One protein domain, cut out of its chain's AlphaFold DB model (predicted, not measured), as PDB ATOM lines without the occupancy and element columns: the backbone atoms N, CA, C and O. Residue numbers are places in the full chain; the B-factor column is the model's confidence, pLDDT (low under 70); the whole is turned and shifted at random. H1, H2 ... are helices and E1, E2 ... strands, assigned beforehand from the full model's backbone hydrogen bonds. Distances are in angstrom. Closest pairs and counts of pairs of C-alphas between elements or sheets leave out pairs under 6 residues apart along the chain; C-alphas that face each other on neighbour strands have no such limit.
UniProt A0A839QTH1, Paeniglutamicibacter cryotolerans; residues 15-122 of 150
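This is residues 15 to 122 of the 150 residues of a protein of Paeniglutamicibacter cryotolerans (UniProt A0A839QTH1). A small sheet of three parallel strands has two helices, H2 and H3, packed side by side over one face, making two layers, a sheet with helices on one face. Around this core lie loose additions: helix H1 beyond the edge strand E3, strand E4 with its return at residues 121 to 122, and a long loop, residues 63 to 87, between E2 and H3. The printed part has 108 residues, with three named helices and four named strands in the order H1, E1, H2, E2, H3, E3, E4; the sheet's order is E1, E2, E3. The class is mixed, helices and strands, with 49 residues, under half, in named elements. The whole is compact, with a radius of gyration of the C-alphas of 14.2 A and spans of 43 by 33 by 25 A.

E1, residues 35 to 38, and E2, residues 58 to 62, are parallel neighbours at 8 degrees, with N 61 and O 37 within hydrogen-bond range at 2.8 A. E2 and E3, residues 105 to 108, are parallel at 19 degrees, with N 62 and O 107 at 2.8 A. H2, residues 44 to 53, is on the sheet over E1 and E2, with a height over the sheet of 8.7 A; the C-alphas of Ala 52 and Ser 58, the closest of H2 and E2, are 6.2 A apart. H3, residues 88 to 101, is on the same face, over E3 and only just over E2, where 3 of its C-alphas fall. H2 and H3 touch, the closest C-alphas being those of Val 49 and Ala 99 at 4.4 A, with a shallow tilt of 16 degrees, the same way. E1, H2, E2 and E2, H3, E3 are strand-helix-strand units, two parallel neighbour strands with a helix between, each with a right-handed crossover. H1, residues 15 to 21, is only just not on the sheet, with 4 pairs of C-alphas within 10 A. E4, residues 112 to 116, pairs with no named strand; its residues 115 to 116 pair antiparallel with residues 121 to 122. In H1, H2 and H3 every O i to N i+4 pair is within hydrogen-bond range.

H1 begins at C-alpha 15, (99.737, 141.300, -24.868). H3, the longest helix, measures 20.0 A from C-alpha 88 at (81.403, 148.032, -14.516) to C-alpha 101. H2 measures 14.1 A and E2 12.9 A. E4 ends at C-alpha 116, (80.910, 136.480, -42.614).

The C-alphas of Tyr 84 and Ser 119 are the two farthest apart, at 44.5 A. The printed part has no cut. The links H1 to E1 and E2 to H3 are long, with 13 and 25 residues. Mean pLDDT of the printed part is 85.3; residues 63 to 72 are under 70.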
ATOM      1  N   MET A  15     100.599 141.535 -26.043       77.31
ATOM      2  CA  MET A  15      99.737 141.300 -24.868       77.31
ATOM      3  C   MET A  15      99.257 139.847 -24.739       77.31
ATOM      4  O   MET A  15      99.029 139.366 -23.633       77.31
ATOM      5  N   ARG A  16      99.150 139.134 -25.862       77.25
ATOM      6  CA  ARG A  16      98.792 137.714 -25.922       77.25
ATOM      7  C   ARG A  16      99.850 136.796 -25.311       77.25
ATOM      8  O   ARG A  16      99.484 135.841 -24.635       77.25
ATOM      9  N   ASP A  17     101.134 137.091 -25.506       80.69
ATOM     10  CA  ASP A  17     102.229 136.301 -24.927       80.69
ATOM     11  C   ASP A  17     102.247 136.460 -23.409       80.69
ATOM     12  O   ASP A  17     102.373 135.484 -22.670       80.69
ATOM     13  N   VAL A  18     102.026 137.695 -22.945       81.38
ATOM     14  CA  VAL A  18     101.885 138.002 -21.520       81.38
ATOM     15  C   VAL A  18     100.662 137.295 -20.938       81.38
ATOM     16  O   VAL A  18     100.771 136.669 -19.889       81.38
ATOM     17  N   ALA A  19      99.515 137.346 -21.621       81.56
ATOM     18  CA  ALA A  19      98.285 136.703 -21.171       81.56
ATOM     19  C   ALA A  19      98.428 135.175 -21.081       81.56
ATOM     20  O   ALA A  19      98.067 134.601 -20.056       81.56
ATOM     21  N   ARG A  20      99.037 134.528 -22.085       83.25
ATOM     22  CA  ARG A  20      99.359 133.090 -22.035       83.25
ATOM     23  C   ARG A  20     100.263 132.754 -20.860       83.25
ATOM     24  O   ARG A  20      99.984 131.816 -20.122       83.25
ATOM     25  N   ALA A  21     101.332 133.523 -20.663       83.38
ATOM     26  CA  ALA A  21     102.265 133.294 -19.565       83.38
ATOM     27  C   ALA A  21     101.657 133.587 -18.183       83.38
ATOM     28  O   ALA A  21     102.108 133.025 -17.190       83.38
ATOM     29  N   ALA A  22     100.621 134.424 -18.122       81.88
ATOM     30  CA  ALA A  22      99.805 134.648 -16.935       81.88
ATOM     31  C   ALA A  22      98.726 133.563 -16.720       81.88
ATOM     32  O   ALA A  22      97.957 133.663 -15.767       81.88
ATOM     33  N   GLY A  23      98.654 132.545 -17.586       82.94
ATOM     34  CA  GLY A  23      97.673 131.460 -17.497       82.94
ATOM     35  C   GLY A  23      96.263 131.850 -17.948       82.94
ATOM     36  O   GLY A  23      95.303 131.180 -17.580       82.94
ATOM     37  N   LEU A  24      96.114 132.937 -18.709       83.88
ATOM     38  CA  LEU A  24      94.828 133.339 -19.274       83.88
ATOM     39  C   LEU A  24      94.531 132.558 -20.559       83.88
ATOM     40  O   LEU A  24      95.413 132.330 -21.388       83.88
ATOM     41  N   GLU A  25      93.260 132.214 -20.749       84.88
ATOM     42  CA  GLU A  25      92.753 131.580 -21.968       84.88
ATOM     43  C   GLU A  25      92.757 132.595 -23.123       84.88
ATOM     44  O   GLU A  25      92.079 133.624 -23.076       84.88
ATOM     45  N   VAL A  26      93.555 132.336 -24.163       84.31
ATOM     46  CA  VAL A  26      93.654 133.217 -25.346       84.31
ATOM     47  C   VAL A  26      93.337 132.510 -26.657       84.31
ATOM     48  O   VAL A  26      93.196 133.166 -27.690       84.31
ATOM     49  N   ASP A  27      93.303 131.185 -26.664       84.19
ATOM     50  CA  ASP A  27      92.989 130.377 -27.834       84.19
ATOM     51  C   ASP A  27      91.653 129.685 -27.584       84.19
ATOM     52  O   ASP A  27      91.408 129.288 -26.445       84.19
ATOM     53  N   PRO A  28      90.800 129.582 -28.614       83.50
ATOM     54  CA  PRO A  28      89.551 128.862 -28.476       83.50
ATOM     55  C   PRO A  28      89.819 127.365 -28.271       83.50
ATOM     56  O   PRO A  28      90.733 126.811 -28.890       83.50
ATOM     57  N   ALA A  29      89.028 126.716 -27.422       84.44
ATOM     58  CA  ALA A  29      89.097 125.272 -27.207       84.44
ATOM     59  C   ALA A  29      88.500 124.468 -28.377       84.44
ATOM     60  O   ALA A  29      88.909 123.329 -28.602       84.44
ATOM     61  N   ASP A  30      87.567 125.059 -29.128       84.75
ATOM     62  CA  ASP A  30      86.909 124.471 -30.301       84.75
ATOM     63  C   ASP A  30      86.922 125.476 -31.474       84.75
ATOM     64  O   ASP A  30      87.162 126.668 -31.302       84.75
ATOM     65  N   LEU A  31      86.696 125.015 -32.699       86.44
ATOM     66  CA  LEU A  31      86.470 125.881 -33.858       86.44
ATOM     67  C   LEU A  31      84.978 126.045 -34.172       86.44
ATOM     68  O   LEU A  31      84.617 126.989 -34.876       86.44
ATOM     69  N   ASP A  32      84.126 125.184 -33.608       90.56
ATOM     70  CA  ASP A  32      82.684 125.183 -33.826       90.56
ATOM     71  C   ASP A  32      81.920 125.613 -32.565       90.56
ATOM     72  O   ASP A  32      81.835 124.883 -31.578       90.56
ATOM     73  N   TYR A  33      81.294 126.791 -32.630       93.19
ATOM     74  CA  TYR A  33      80.445 127.327 -31.564       93.19
ATOM     75  C   TYR A  33      79.035 127.599 -32.073       93.19
ATOM     76  O   TYR A  33      78.845 128.123 -33.170       93.19
ATOM     77  N   ASP A  34      78.048 127.330 -31.224       94.19
ATOM     78  CA  ASP A  34      76.649 127.659 -31.494       94.19
ATOM     79  C   ASP A  34      76.385 129.158 -31.255       94.19
ATOM     80  O   ASP A  34      75.479 129.750 -31.844       94.19
ATOM     81  N   LEU A  35      77.195 129.797 -30.397       93.62
ATOM     82  CA  LEU A  35      77.088 131.216 -30.065       93.62
ATOM     83  C   LEU A  35      78.456 131.851 -29.787       93.62
ATOM     84  O   LEU A  35      79.155 131.480 -28.848       93.62
ATOM     85  N   VAL A  36      78.794 132.904 -30.533       93.00
ATOM     86  CA  VAL A  36      79.989 133.719 -30.271       93.00
ATOM     87  C   VAL A  36      79.591 135.115 -29.806       93.00
ATOM     88  O   VAL A  36      78.891 135.848 -30.508       93.00
ATOM     89  N   ILE A  37      80.065 135.512 -28.626       92.19
ATOM     90  CA  ILE A  37      79.781 136.815 -28.020       92.19
ATOM     91  C   ILE A  37      81.041 137.678 -28.045       92.19
ATOM     92  O   ILE A  37      82.063 137.346 -27.452       92.19
ATOM     93  N   LEU A  38      80.958 138.827 -28.713       89.50
ATOM     94  CA  LEU A  38      82.080 139.754 -28.864       89.50
ATOM     95  C   LEU A  38      81.993 140.898 -27.850       89.50
ATOM     96  O   LEU A  38      81.270 141.866 -28.086       89.50
ATOM     97  N   GLY A  39      82.758 140.826 -26.762       84.00
ATOM     98  CA  GLY A  39      82.916 141.871 -25.746       84.00
ATOM     99  C   GLY A  39      81.984 141.761 -24.531       84.00
ATOM    100  O   GLY A  39      81.009 141.018 -24.524       84.00
ATOM    101  N   CYS A  40      82.252 142.582 -23.508       81.12
ATOM    102  CA  CYS A  40      81.619 142.516 -22.177       81.12
ATOM    103  C   CYS A  40      80.713 143.724 -21.877       81.12
ATOM    104  O   CYS A  40      80.828 144.370 -20.839       81.12
ATOM    105  N   GLY A  41      79.848 144.074 -22.831       81.56
ATOM    106  CA  GLY A  41      78.894 145.183 -22.679       81.56
ATOM    107  C   GLY A  41      77.586 144.764 -21.993       81.56
ATOM    108  O   GLY A  41      77.305 143.568 -21.893       81.56
ATOM    109  N   PRO A  42      76.705 145.714 -21.646       81.44
ATOM    110  CA  PRO A  42      75.529 145.444 -20.823       81.44
ATOM    111  C   PRO A  42      74.491 144.577 -21.553       81.44
ATOM    112  O   PRO A  42      73.803 143.785 -20.931       81.44
ATOM    113  N   ALA A  43      74.424 144.651 -22.887       85.25
ATOM    114  CA  ALA A  43      73.592 143.751 -23.692       85.25
ATOM    115  C   ALA A  43      74.202 142.345 -23.865       85.25
ATOM    116  O   ALA A  43      73.491 141.381 -24.125       85.25
ATOM    117  N   ARG A  44      75.529 142.224 -23.742       89.94
ATOM    118  CA  ARG A  44      76.280 141.000 -24.056       89.94
ATOM    119  C   ARG A  44      76.482 140.100 -22.844       89.94
ATOM    120  O   ARG A  44      76.470 138.886 -22.997       89.94
ATOM    121  N   LEU A  45      76.608 140.681 -21.651       89.81
ATOM    122  CA  LEU A  45      76.741 139.920 -20.407       89.81
ATOM    123  C   LEU A  45      75.538 138.982 -20.162       89.81
ATOM    124  O   LEU A  45      75.769 137.800 -19.916       89.81
ATOM    125  N   PRO A  46      74.270 139.420 -20.315       93.38
ATOM    126  CA  PRO A  46      73.130 138.514 -20.203       93.38
ATOM    127  C   PRO A  46      73.078 137.490 -21.339       93.38
ATOM    128  O   PRO A  46      72.667 136.362 -21.109       93.38
ATOM    129  N   ALA A  47      73.503 137.855 -22.554       94.69
ATOM    130  CA  ALA A  47      73.544 136.922 -23.681       94.69
ATOM    131  C   ALA A  47      74.514 135.756 -23.423       94.69
ATOM    132  O   ALA A  47      74.182 134.619 -23.733       94.69
ATOM    133  N   ALA A  48      75.664 136.028 -22.798       93.94
ATOM    134  CA  ALA A  48      76.611 134.995 -22.383       93.94
ATOM    135  C   ALA A  48      76.017 134.042 -21.345       93.94
ATOM    136  O   ALA A  48      76.086 132.830 -21.512       93.94
ATOM    137  N   VAL A  49      75.396 134.589 -20.299       95.50
ATOM    138  CA  VAL A  49      74.777 133.779 -19.243       95.50
ATOM    139  C   VAL A  49      73.628 132.939 -19.794       95.50
ATOM    140  O   VAL A  49      73.578 131.743 -19.537       95.50
ATOM    141  N   ASN A  50      72.724 133.544 -20.568       96.62
ATOM    142  CA  ASN A  50      71.564 132.836 -21.106       96.62
ATOM    143  C   ASN A  50      71.967 131.792 -22.151       96.62
ATOM    144  O   ASN A  50      71.472 130.676 -22.097       96.62
ATOM    145  N   GLY A  51      72.888 132.113 -23.066       96.12
ATOM    146  CA  GLY A  51      73.364 131.142 -24.053       96.12
ATOM    147  C   GLY A  51      73.980 129.906 -23.397       96.12
ATOM    148  O   GLY A  51      73.664 128.785 -23.783       96.12
ATOM    149  N   ALA A  52      74.787 130.109 -22.353       96.38
ATOM    150  CA  ALA A  52      75.342 129.018 -21.560       96.38
ATOM    151  C   ALA A  52      74.261 128.230 -20.801       96.38
ATOM    152  O   ALA A  52      74.297 127.006 -20.776       96.38
ATOM    153  N   ALA A  53      73.276 128.919 -20.212       97.25
ATOM    154  CA  ALA A  53      72.175 128.285 -19.482       97.25
ATOM    155  C   ALA A  53      71.320 127.365 -20.370       97.25
ATOM    156  O   ALA A  53      70.852 126.333 -19.900       97.25
ATOM    157  N   GLU A  54      71.155 127.715 -21.646       97.56
ATOM    158  CA  GLU A  54      70.476 126.888 -22.655       97.56
ATOM    159  C   GLU A  54      71.360 125.740 -23.186       97.56
ATOM    160  O   GLU A  54      70.949 124.987 -24.066       97.56
ATOM    161  N   GLY A  55      72.587 125.592 -22.672       94.56
ATOM    162  CA  GLY A  55      73.514 124.530 -23.058       94.56
ATOM    163  C   GLY A  55      74.182 124.738 -24.417       94.56
ATOM    164  O   GLY A  55      74.722 123.781 -24.974       94.56
ATOM    165  N   LEU A  56      74.162 125.958 -24.966       96.50
ATOM    166  CA  LEU A  56      74.868 126.268 -26.209       96.50
ATOM    167  C   LEU A  56      76.379 126.202 -25.986       96.50
ATOM    168  O   LEU A  56      76.891 126.765 -25.008       96.50
ATOM    169  N   ARG A  57      77.113 125.626 -26.946       94.62
ATOM    170  CA  ARG A  57      78.573 125.770 -26.999       94.62
ATOM    171  C   ARG A  57      78.882 127.220 -27.321       94.62
ATOM    172  O   ARG A  57      78.815 127.651 -28.472       94.62
ATOM    173  N   SER A  58      79.147 127.988 -26.275       94.62
ATOM    174  CA  SER A  58      79.253 129.435 -26.353       94.62
ATOM    175  C   SER A  58      80.630 129.908 -25.937       94.62
ATOM    176  O   SER A  58      81.234 129.372 -25.008       94.62
ATOM    177  N   VAL A  59      81.114 130.944 -26.619       93.50
ATOM    178  CA  VAL A  59      82.390 131.572 -26.290       93.50
ATOM    179  C   VAL A  59      82.272 133.083 -26.211       93.50
ATOM    180  O   VAL A  59      81.675 133.739 -27.071       93.50
ATOM    181  N   VAL A  60      82.866 133.649 -25.164       91.56
ATOM    182  CA  VAL A  60      82.929 135.090 -24.931       91.56
ATOM    183  C   VAL A  60      84.331 135.605 -25.223       91.56
ATOM    184  O   VAL A  60      85.289 135.285 -24.524       91.56
ATOM    185  N   ILE A  61      84.455 136.463 -26.228       89.62
ATOM    186  CA  ILE A  61      85.701 137.167 -26.529       89.62
ATOM    187  C   ILE A  61      85.741 138.455 -25.710       89.62
ATOM    188  O   ILE A  61      85.045 139.429 -26.003       89.62
ATOM    189  N   VAL A  62      86.551 138.452 -24.659       83.31
ATOM    190  CA  VAL A  62      86.726 139.567 -23.732       83.31
ATOM    191  C   VAL A  62      87.699 140.581 -24.333       83.31
ATOM    192  O   VAL A  62      88.890 140.312 -24.505       83.31
ATOM    193  N   CYS A  63      87.199 141.781 -24.624       66.00
ATOM    194  CA  CYS A  63      88.047 142.898 -25.033       66.00
ATOM    195  C   CYS A  63      88.728 143.508 -23.799       66.00
ATOM    196  O   CYS A  63      88.051 144.053 -22.929       66.00
ATOM    197  N   LEU A  64      90.059 143.419 -23.738       56.16
ATOM    198  CA  LEU A  64      90.874 143.963 -22.643       56.16
ATOM    199  C   LEU A  64      91.141 145.472 -22.759       56.16
ATOM    200  O   LEU A  64      91.504 146.090 -21.765       56.16
ATOM    201  N   ASP A  65      90.933 146.079 -23.931       49.47
ATOM    202  CA  ASP A  65      91.249 147.502 -24.168       49.47
ATOM    203  C   ASP A  65      90.316 148.485 -23.441       49.47
ATOM    204  O   ASP A  65      90.445 149.701 -23.544       49.47
ATOM    205  N   SER A  66      89.315 147.968 -22.749       40.12
ATOM    206  CA  SER A  66      88.378 148.656 -21.865       40.12
ATOM    207  C   SER A  66      87.265 147.649 -21.666       40.12
ATOM    208  O   SER A  66      86.761 147.112 -22.655       40.12
ATOM    209  N   GLY A  67      86.836 147.377 -20.432       44.19
ATOM    210  CA  GLY A  67      85.567 146.683 -20.250       44.19
ATOM    211  C   GLY A  67      84.496 147.488 -20.994       44.19
ATOM    212  O   GLY A  67      84.170 148.607 -20.609       44.19
ATOM    213  N   GLY A  68      84.082 147.010 -22.169       52.09
ATOM    214  CA  GLY A  68      83.590 147.925 -23.201       52.09
ATOM    215  C   GLY A  68      82.354 148.694 -22.747       52.09
ATOM    216  O   GLY A  68      81.371 148.042 -22.453       52.09
ATOM    217  N   GLN A  69      82.378 150.032 -22.710       49.28
ATOM    218  CA  GLN A  69      81.379 150.956 -22.111       49.28
ATOM    219  C   GLN A  69      80.969 150.679 -20.645       49.28
ATOM    220  O   GLN A  69      80.881 151.606 -19.842       49.28
ATOM    221  N   THR A  70      80.720 149.426 -20.276       51.06
ATOM    222  CA  THR A  70      80.295 148.977 -18.956       51.06
ATOM    223  C   THR A  70      81.459 148.997 -17.982       51.06
ATOM    224  O   THR A  70      81.349 149.712 -17.001       51.06
ATOM    225  N   GLY A  71      82.583 148.329 -18.264       54.78
ATOM    226  CA  GLY A  71      83.752 148.272 -17.366       54.78
ATOM    227  C   GLY A  71      84.410 149.622 -17.088       54.78
ATOM    228  O   GLY A  71      84.881 149.871 -15.989       54.78
ATOM    229  N   THR A  72      84.334 150.570 -18.024       60.19
ATOM    230  CA  THR A  72      84.815 151.944 -17.790       60.19
ATOM    231  C   THR A  72      83.945 152.747 -16.821       60.19
ATOM    232  O   THR A  72      84.339 153.829 -16.389       60.19
ATOM    233  N   SER A  73      82.737 152.268 -16.509       73.75
ATOM    234  CA  SER A  73      81.822 152.960 -15.606       73.75
ATOM    235  C   SER A  73      82.178 152.645 -14.157       73.75
ATOM    236  O   SER A  73      81.984 151.527 -13.685       73.75
ATOM    237  N   ALA A  74      82.628 153.665 -13.421       79.25
ATOM    238  CA  ALA A  74      82.906 153.543 -11.988       79.25
ATOM    239  C   ALA A  74      81.663 153.121 -11.181       79.25
ATOM    240  O   ALA A  74      81.789 152.480 -10.138       79.25
ATOM    241  N   ARG A  75      80.458 153.463 -11.665       86.69
ATOM    242  CA  ARG A  75      79.191 153.039 -11.063       86.69
ATOM    243  C   ARG A  75      78.058 152.974 -12.087       86.69
ATOM    244  O   ARG A  75      77.864 153.903 -12.864       86.69
ATOM    245  N   ILE A  76      77.296 151.886 -12.039       87.56
ATOM    246  CA  ILE A  76      76.107 151.606 -12.844       87.56
ATOM    247  C   ILE A  76      74.927 151.478 -11.883       87.56
ATOM    248  O   ILE A  76      74.867 150.540 -11.091       87.56
ATOM    249  N   GLU A  77      73.996 152.426 -11.937       89.88
ATOM    250  CA  GLU A  77      72.826 152.477 -11.042       89.88
ATOM    251  C   GLU A  77      71.554 151.919 -11.695       89.88
ATOM    252  O   GLU A  77      70.571 151.629 -11.021       89.88
ATOM    253  N   ASN A  78      71.575 151.729 -13.016       87.88
ATOM    254  CA  ASN A  78      70.438 151.267 -13.812       87.88
ATOM    255  C   ASN A  78      70.460 149.755 -14.108       87.88
ATOM    256  O   ASN A  78      69.768 149.309 -15.022       87.88
ATOM    257  N   TRP A  79      71.234 148.966 -13.356       86.50
ATOM    258  CA  TRP A  79      71.224 147.504 -13.452       86.50
ATOM    259  C   TRP A  79      70.394 146.897 -12.319       86.50
ATOM    260  O   TRP A  79      70.638 147.158 -11.138       86.50
ATOM    261  N   THR A  80      69.399 146.081 -12.664       87.31
ATOM    262  CA  THR A  80      68.484 145.483 -11.686       87.31
ATOM    263  C   THR A  80      69.209 144.503 -10.757       87.31
ATOM    264  O   THR A  80      70.183 143.858 -11.132       87.31
ATOM    265  N   GLY A  81      68.749 144.400  -9.507       90.81
ATOM    266  CA  GLY A  81      69.372 143.537  -8.492       90.81
ATOM    267  C   GLY A  81      70.504 144.188  -7.684       90.81
ATOM    268  O   GLY A  81      70.906 143.626  -6.668       90.81
ATOM    269  N   PHE A  82      70.958 145.397  -8.042       92.12
ATOM    270  CA  PHE A  82      71.972 146.145  -7.285       92.12
ATOM    271  C   PHE A  82      71.407 147.453  -6.722       92.12
ATOM    272  O   PHE A  82      71.487 148.505  -7.347       92.12
ATOM    273  N   ARG A  83      70.856 147.400  -5.501       89.38
ATOM    274  CA  ARG A  83      70.203 148.551  -4.839       89.38
ATOM    275  C   ARG A  83      71.075 149.812  -4.768       89.38
ATOM    276  O   ARG A  83      70.544 150.912  -4.836       89.38
ATOM    277  N   TYR A  84      72.384 149.645  -4.600       92.69
ATOM    278  CA  TYR A  84      73.348 150.742  -4.462       92.69
ATOM    279  C   TYR A  84      74.222 150.927  -5.713       92.69
ATOM    280  O   TYR A  84      75.261 151.584  -5.659       92.69
ATOM    281  N   GLY A  85      73.803 150.338  -6.836       92.12
ATOM    282  CA  GLY A  85      74.599 150.228  -8.049       92.12
ATOM    283  C   GLY A  85      75.737 149.211  -7.936       92.12
ATOM    284  O   GLY A  85      75.965 148.597  -6.891       92.12
ATOM    285  N   ILE A  86      76.439 149.017  -9.047       92.38
ATOM    286  CA  ILE A  86      77.595 148.122  -9.171       92.38
ATOM    287  C   ILE A  86      78.639 148.756 -10.093       92.38
ATOM    288  O   ILE A  86      78.282 149.531 -10.981       92.38
ATOM    289  N   SER A  87      79.925 148.473  -9.886       89.12
ATOM    290  CA  SER A  87      80.955 148.902 -10.833       89.12
ATOM    291  C   SER A  87      80.850 148.112 -12.141       89.12
ATOM    292  O   SER A  87      80.348 146.985 -12.184       89.12
ATOM    293  N   GLY A  88      81.330 148.702 -13.229       85.19
ATOM    294  CA  GLY A  88      81.403 148.032 -14.516       85.19
ATOM    295  C   GLY A  88      82.167 146.715 -14.495       85.19
ATOM    296  O   GLY A  88      81.698 145.709 -15.031       85.19
ATOM    297  N   ASP A  89      83.340 146.744 -13.868       83.50
ATOM    298  CA  ASP A  89      84.246 145.603 -13.792       83.50
ATOM    299  C   ASP A  89      83.676 144.493 -12.907       83.50
ATOM    300  O   ASP A  89      83.712 143.327 -13.301       83.50
ATOM    301  N   ASP A  90      83.054 144.834 -11.771       88.19
ATOM    302  CA  ASP A  90      82.383 143.841 -10.925       88.19
ATOM    303  C   ASP A  90      81.208 143.194 -11.656       88.19
ATOM    304  O   ASP A  90      81.007 141.982 -11.562       88.19
ATOM    305  N   LEU A  91      80.418 143.987 -12.386       89.38
ATOM    306  CA  LEU A  91      79.291 143.468 -13.150       89.38
ATOM    307  C   LEU A  91      79.769 142.496 -14.238       89.38
ATOM    308  O   LEU A  91      79.244 141.385 -14.342       89.38
ATOM    309  N   ALA A  92      80.779 142.890 -15.016       87.19
ATOM    310  CA  ALA A  92      81.361 142.047 -16.055       87.19
ATOM    311  C   ALA A  92      81.999 140.779 -15.472       87.19
ATOM    312  O   ALA A  92      81.740 139.683 -15.968       87.19
ATOM    313  N   GLY A  93      82.772 140.907 -14.391       88.44
ATOM    314  CA  GLY A  93      83.417 139.785 -13.711       88.44
ATOM    315  C   GLY A  93      82.412 138.776 -13.155       88.44
ATOM    316  O   GLY A  93      82.570 137.570 -13.360       88.44
ATOM    317  N   ARG A  94      81.333 139.249 -12.517       91.94
ATOM    318  CA  ARG A  94      80.253 138.386 -12.005       91.94
ATOM    319  C   ARG A  94      79.535 137.646 -13.126       91.94
ATOM    320  O   ARG A  94      79.352 136.437 -13.026       91.94
ATOM    321  N   ALA A  95      79.172 138.344 -14.198       91.75
ATOM    322  CA  ALA A  95      78.485 137.730 -15.328       91.75
ATOM    323  C   ALA A  95      79.367 136.712 -16.069       91.75
ATOM    324  O   ALA A  95      78.892 135.626 -16.388       91.75
ATOM    325  N   LEU A  96      80.655 137.008 -16.284       91.06
ATOM    326  CA  LEU A  96      81.602 136.047 -16.864       91.06
ATOM    327  C   LEU A  96      81.789 134.822 -15.964       91.06
ATOM    328  O   LEU A  96      81.803 133.700 -16.459       91.06
ATOM    329  N   THR A  97      81.885 135.020 -14.647       93.62
ATOM    330  CA  THR A  97      81.972 133.911 -13.683       93.62
ATOM    331  C   THR A  97      80.734 133.018 -13.761       93.62
ATOM    332  O   THR A  97      80.860 131.797 -13.803       93.62
ATOM    333  N   GLN A  98      79.542 133.615 -13.833       95.56
ATOM    334  CA  GLN A  98      78.293 132.873 -13.966       95.56
ATOM    335  C   GLN A  98      78.200 132.130 -15.305       95.56
ATOM    336  O   GLN A  98      77.852 130.955 -15.316       95.56
ATOM    337  N   ALA A  99      78.538 132.780 -16.420       94.81
ATOM    338  CA  ALA A  99      78.525 132.144 -17.734       94.81
ATOM    339  C   ALA A  99      79.487 130.944 -17.784       94.81
ATOM    340  O   ALA A  99      79.097 129.871 -18.230       94.81
ATOM    341  N   ARG A 100      80.706 131.086 -17.243       93.88
ATOM    342  CA  ARG A 100      81.679 129.985 -17.129       93.88
ATOM    343  C   ARG A 100      81.172 128.837 -16.270       93.88
ATOM    344  O   ARG A 100      81.339 127.681 -16.636       93.88
ATOM    345  N   HIS A 101      80.529 129.141 -15.141       96.38
ATOM    346  CA  HIS A 101      79.919 128.115 -14.294       96.38
ATOM    347  C   HIS A 101      78.852 127.300 -15.042       96.38
ATOM    348  O   HIS A 101      78.694 126.112 -14.781       96.38
ATOM    349  N   LEU A 102      78.161 127.931 -15.993       96.81
ATOM    350  CA  LEU A 102      77.165 127.307 -16.864       96.81
ATOM    351  C   LEU A 102      77.769 126.661 -18.126       96.81
ATOM    352  O   LEU A 102      77.025 126.126 -18.938       96.81
ATOM    353  N   GLY A 103      79.094 126.687 -18.296       93.81
ATOM    354  CA  GLY A 103      79.790 126.027 -19.403       93.81
ATOM    355  C   GLY A 103      80.184 126.929 -20.575       93.81
ATOM    356  O   GLY A 103      80.681 126.412 -21.572       93.81
ATOM    357  N   ALA A 104      80.011 128.254 -20.484       94.88
ATOM    358  CA  ALA A 104      80.579 129.156 -21.485       94.88
ATOM    359  C   ALA A 104      82.105 129.187 -21.401       94.88
ATOM    360  O   ALA A 104      82.689 129.356 -20.326       94.88
ATOM    361  N   GLU A 105      82.745 129.159 -22.558       93.31
ATOM    362  CA  GLU A 105      84.159 129.464 -22.686       93.31
ATOM    363  C   GLU A 105      84.377 130.984 -22.708       93.31
ATOM    364  O   GLU A 105      83.501 131.770 -23.092       93.31
ATOM    365  N   SER A 106      85.566 131.438 -22.325       89.19
ATOM    366  CA  SER A 106      85.933 132.840 -22.489       89.19
ATOM    367  C   SER A 106      87.397 132.999 -22.849       89.19
ATOM    368  O   SER A 106      88.256 132.459 -22.168       89.19
ATOM    369  N   MET A 107      87.689 133.843 -23.827       87.81
ATOM    370  CA  MET A 107      89.059 134.130 -24.231       87.81
ATOM    371  C   MET A 107      89.351 135.625 -24.154       87.81
ATOM    372  O   MET A 107      88.478 136.458 -24.403       87.81
ATOM    373  N   VAL A 108      90.590 135.980 -23.832       84.31
ATOM    374  CA  VAL A 108      91.062 137.370 -23.763       84.31
ATOM    375  C   VAL A 108      92.061 137.667 -24.885       84.31
ATOM    376  O   VAL A 108      92.540 136.766 -25.569       84.31
ATOM    377  N   THR A 109      92.426 138.940 -25.067       78.06
ATOM    378  CA  THR A 109      93.438 139.404 -26.050       78.06
ATOM    379  C   THR A 109      93.093 139.131 -27.522       78.06
ATOM    380  O   THR A 109      93.978 139.089 -28.378       78.06
ATOM    381  N   ARG A 110      91.804 138.961 -27.842       77.75
ATOM    382  CA  ARG A 110      91.321 138.704 -29.205       77.75
ATOM    383  C   ARG A 110      90.430 139.813 -29.716       77.75
ATOM    384  O   ARG A 110      89.556 140.301 -29.009       77.75
ATOM    385  N   THR A 111      90.609 140.120 -30.994       80.81
ATOM    386  CA  THR A 111      89.798 141.103 -31.705       80.81
ATOM    387  C   THR A 111      89.203 140.452 -32.939       80.81
ATOM    388  O   THR A 111      89.928 139.889 -33.758       80.81
ATOM    389  N   ALA A 112      87.883 140.535 -33.085       83.12
ATOM    390  CA  ALA A 112      87.203 140.143 -34.312       83.12
ATOM    391  C   ALA A 112      87.617 141.078 -35.457       83.12
ATOM    392  O   ALA A 112      87.462 142.296 -35.357       83.12
ATOM    393  N   ARG A 113      88.144 140.515 -36.546       87.19
ATOM    394  CA  ARG A 113      88.581 141.264 -37.732       87.19
ATOM    395  C   ARG A 113      87.523 141.267 -38.826       87.19
ATOM    396  O   ARG A 113      87.380 142.256 -39.539       87.19
ATOM    397  N   MET A 114      86.814 140.154 -38.976       86.50
ATOM    398  CA  MET A 114      85.809 139.974 -40.016       86.50
ATOM    399  C   MET A 114      84.740 138.998 -39.541       86.50
ATOM    400  O   MET A 114      85.060 138.001 -38.898       86.50
ATOM    401  N   ILE A 115      83.491 139.297 -39.886       89.44
ATOM    402  CA  ILE A 115      82.335 138.435 -39.658       89.44
ATOM    403  C   ILE A 115      81.723 138.164 -41.028       89.44
ATOM    404  O   ILE A 115      81.336 139.112 -41.714       89.44
ATOM    405  N   ASP A 116      81.647 136.899 -41.425       90.75
ATOM    406  CA  ASP A 116      80.910 136.480 -42.614       90.75
ATOM    407  C   ASP A 116      79.600 135.817 -42.187       90.75
ATOM    408  O   ASP A 116      79.567 134.724 -41.626       90.75
ATOM    409  N   THR A 117      78.495 136.502 -42.463       91.19
ATOM    410  CA  THR A 117      77.154 136.052 -42.088       91.19
ATOM    411  C   THR A 117      76.588 134.985 -43.017       91.19
ATOM    412  O   THR A 117      75.587 134.371 -42.664       91.19
ATOM    413  N   ARG A 118      77.186 134.754 -44.193       91.88
ATOM    414  CA  ARG A 118      76.741 133.708 -45.128       91.88
ATOM    415  C   ARG A 118      77.327 132.356 -44.766       91.88
ATOM    416  O   ARG A 118      76.636 131.352 -44.858       91.88
ATOM    417  N   SER A 119      78.599 132.350 -44.383       89.06
ATOM    418  CA  SER A 119      79.304 131.148 -43.937       89.06
ATOM    419  C   SER A 119      79.253 130.943 -42.422       89.06
ATOM    420  O   SER A 119      79.783 129.952 -41.939       89.06
ATOM    421  N   HIS A 120      78.631 131.867 -41.677       89.06
ATOM    422  CA  HIS A 120      78.605 131.881 -40.209       89.06
ATOM    423  C   HIS A 120      80.004 131.801 -39.577       89.06
ATOM    424  O   HIS A 120      80.186 131.199 -38.524       89.06
ATOM    425  N   SER A 121      80.994 132.434 -40.211       89.25
ATOM    426  CA  SER A 121      82.385 132.383 -39.768       89.25
ATOM    427  C   SER A 121      82.856 133.706 -39.168       89.25
ATOM    428  O   SER A 121      82.451 134.806 -39.568       89.25
ATOM    429  N   LEU A 122      83.745 133.592 -38.184       88.56
ATOM    430  CA  LEU A 122      84.379 134.708 -37.500       88.56
ATOM    431  C   LEU A 122      85.894 134.587 -37.636       88.56
ATOM    432  O   LEU A 122      86.491 133.611 -37.195       88.56
TER     433      LEU A 122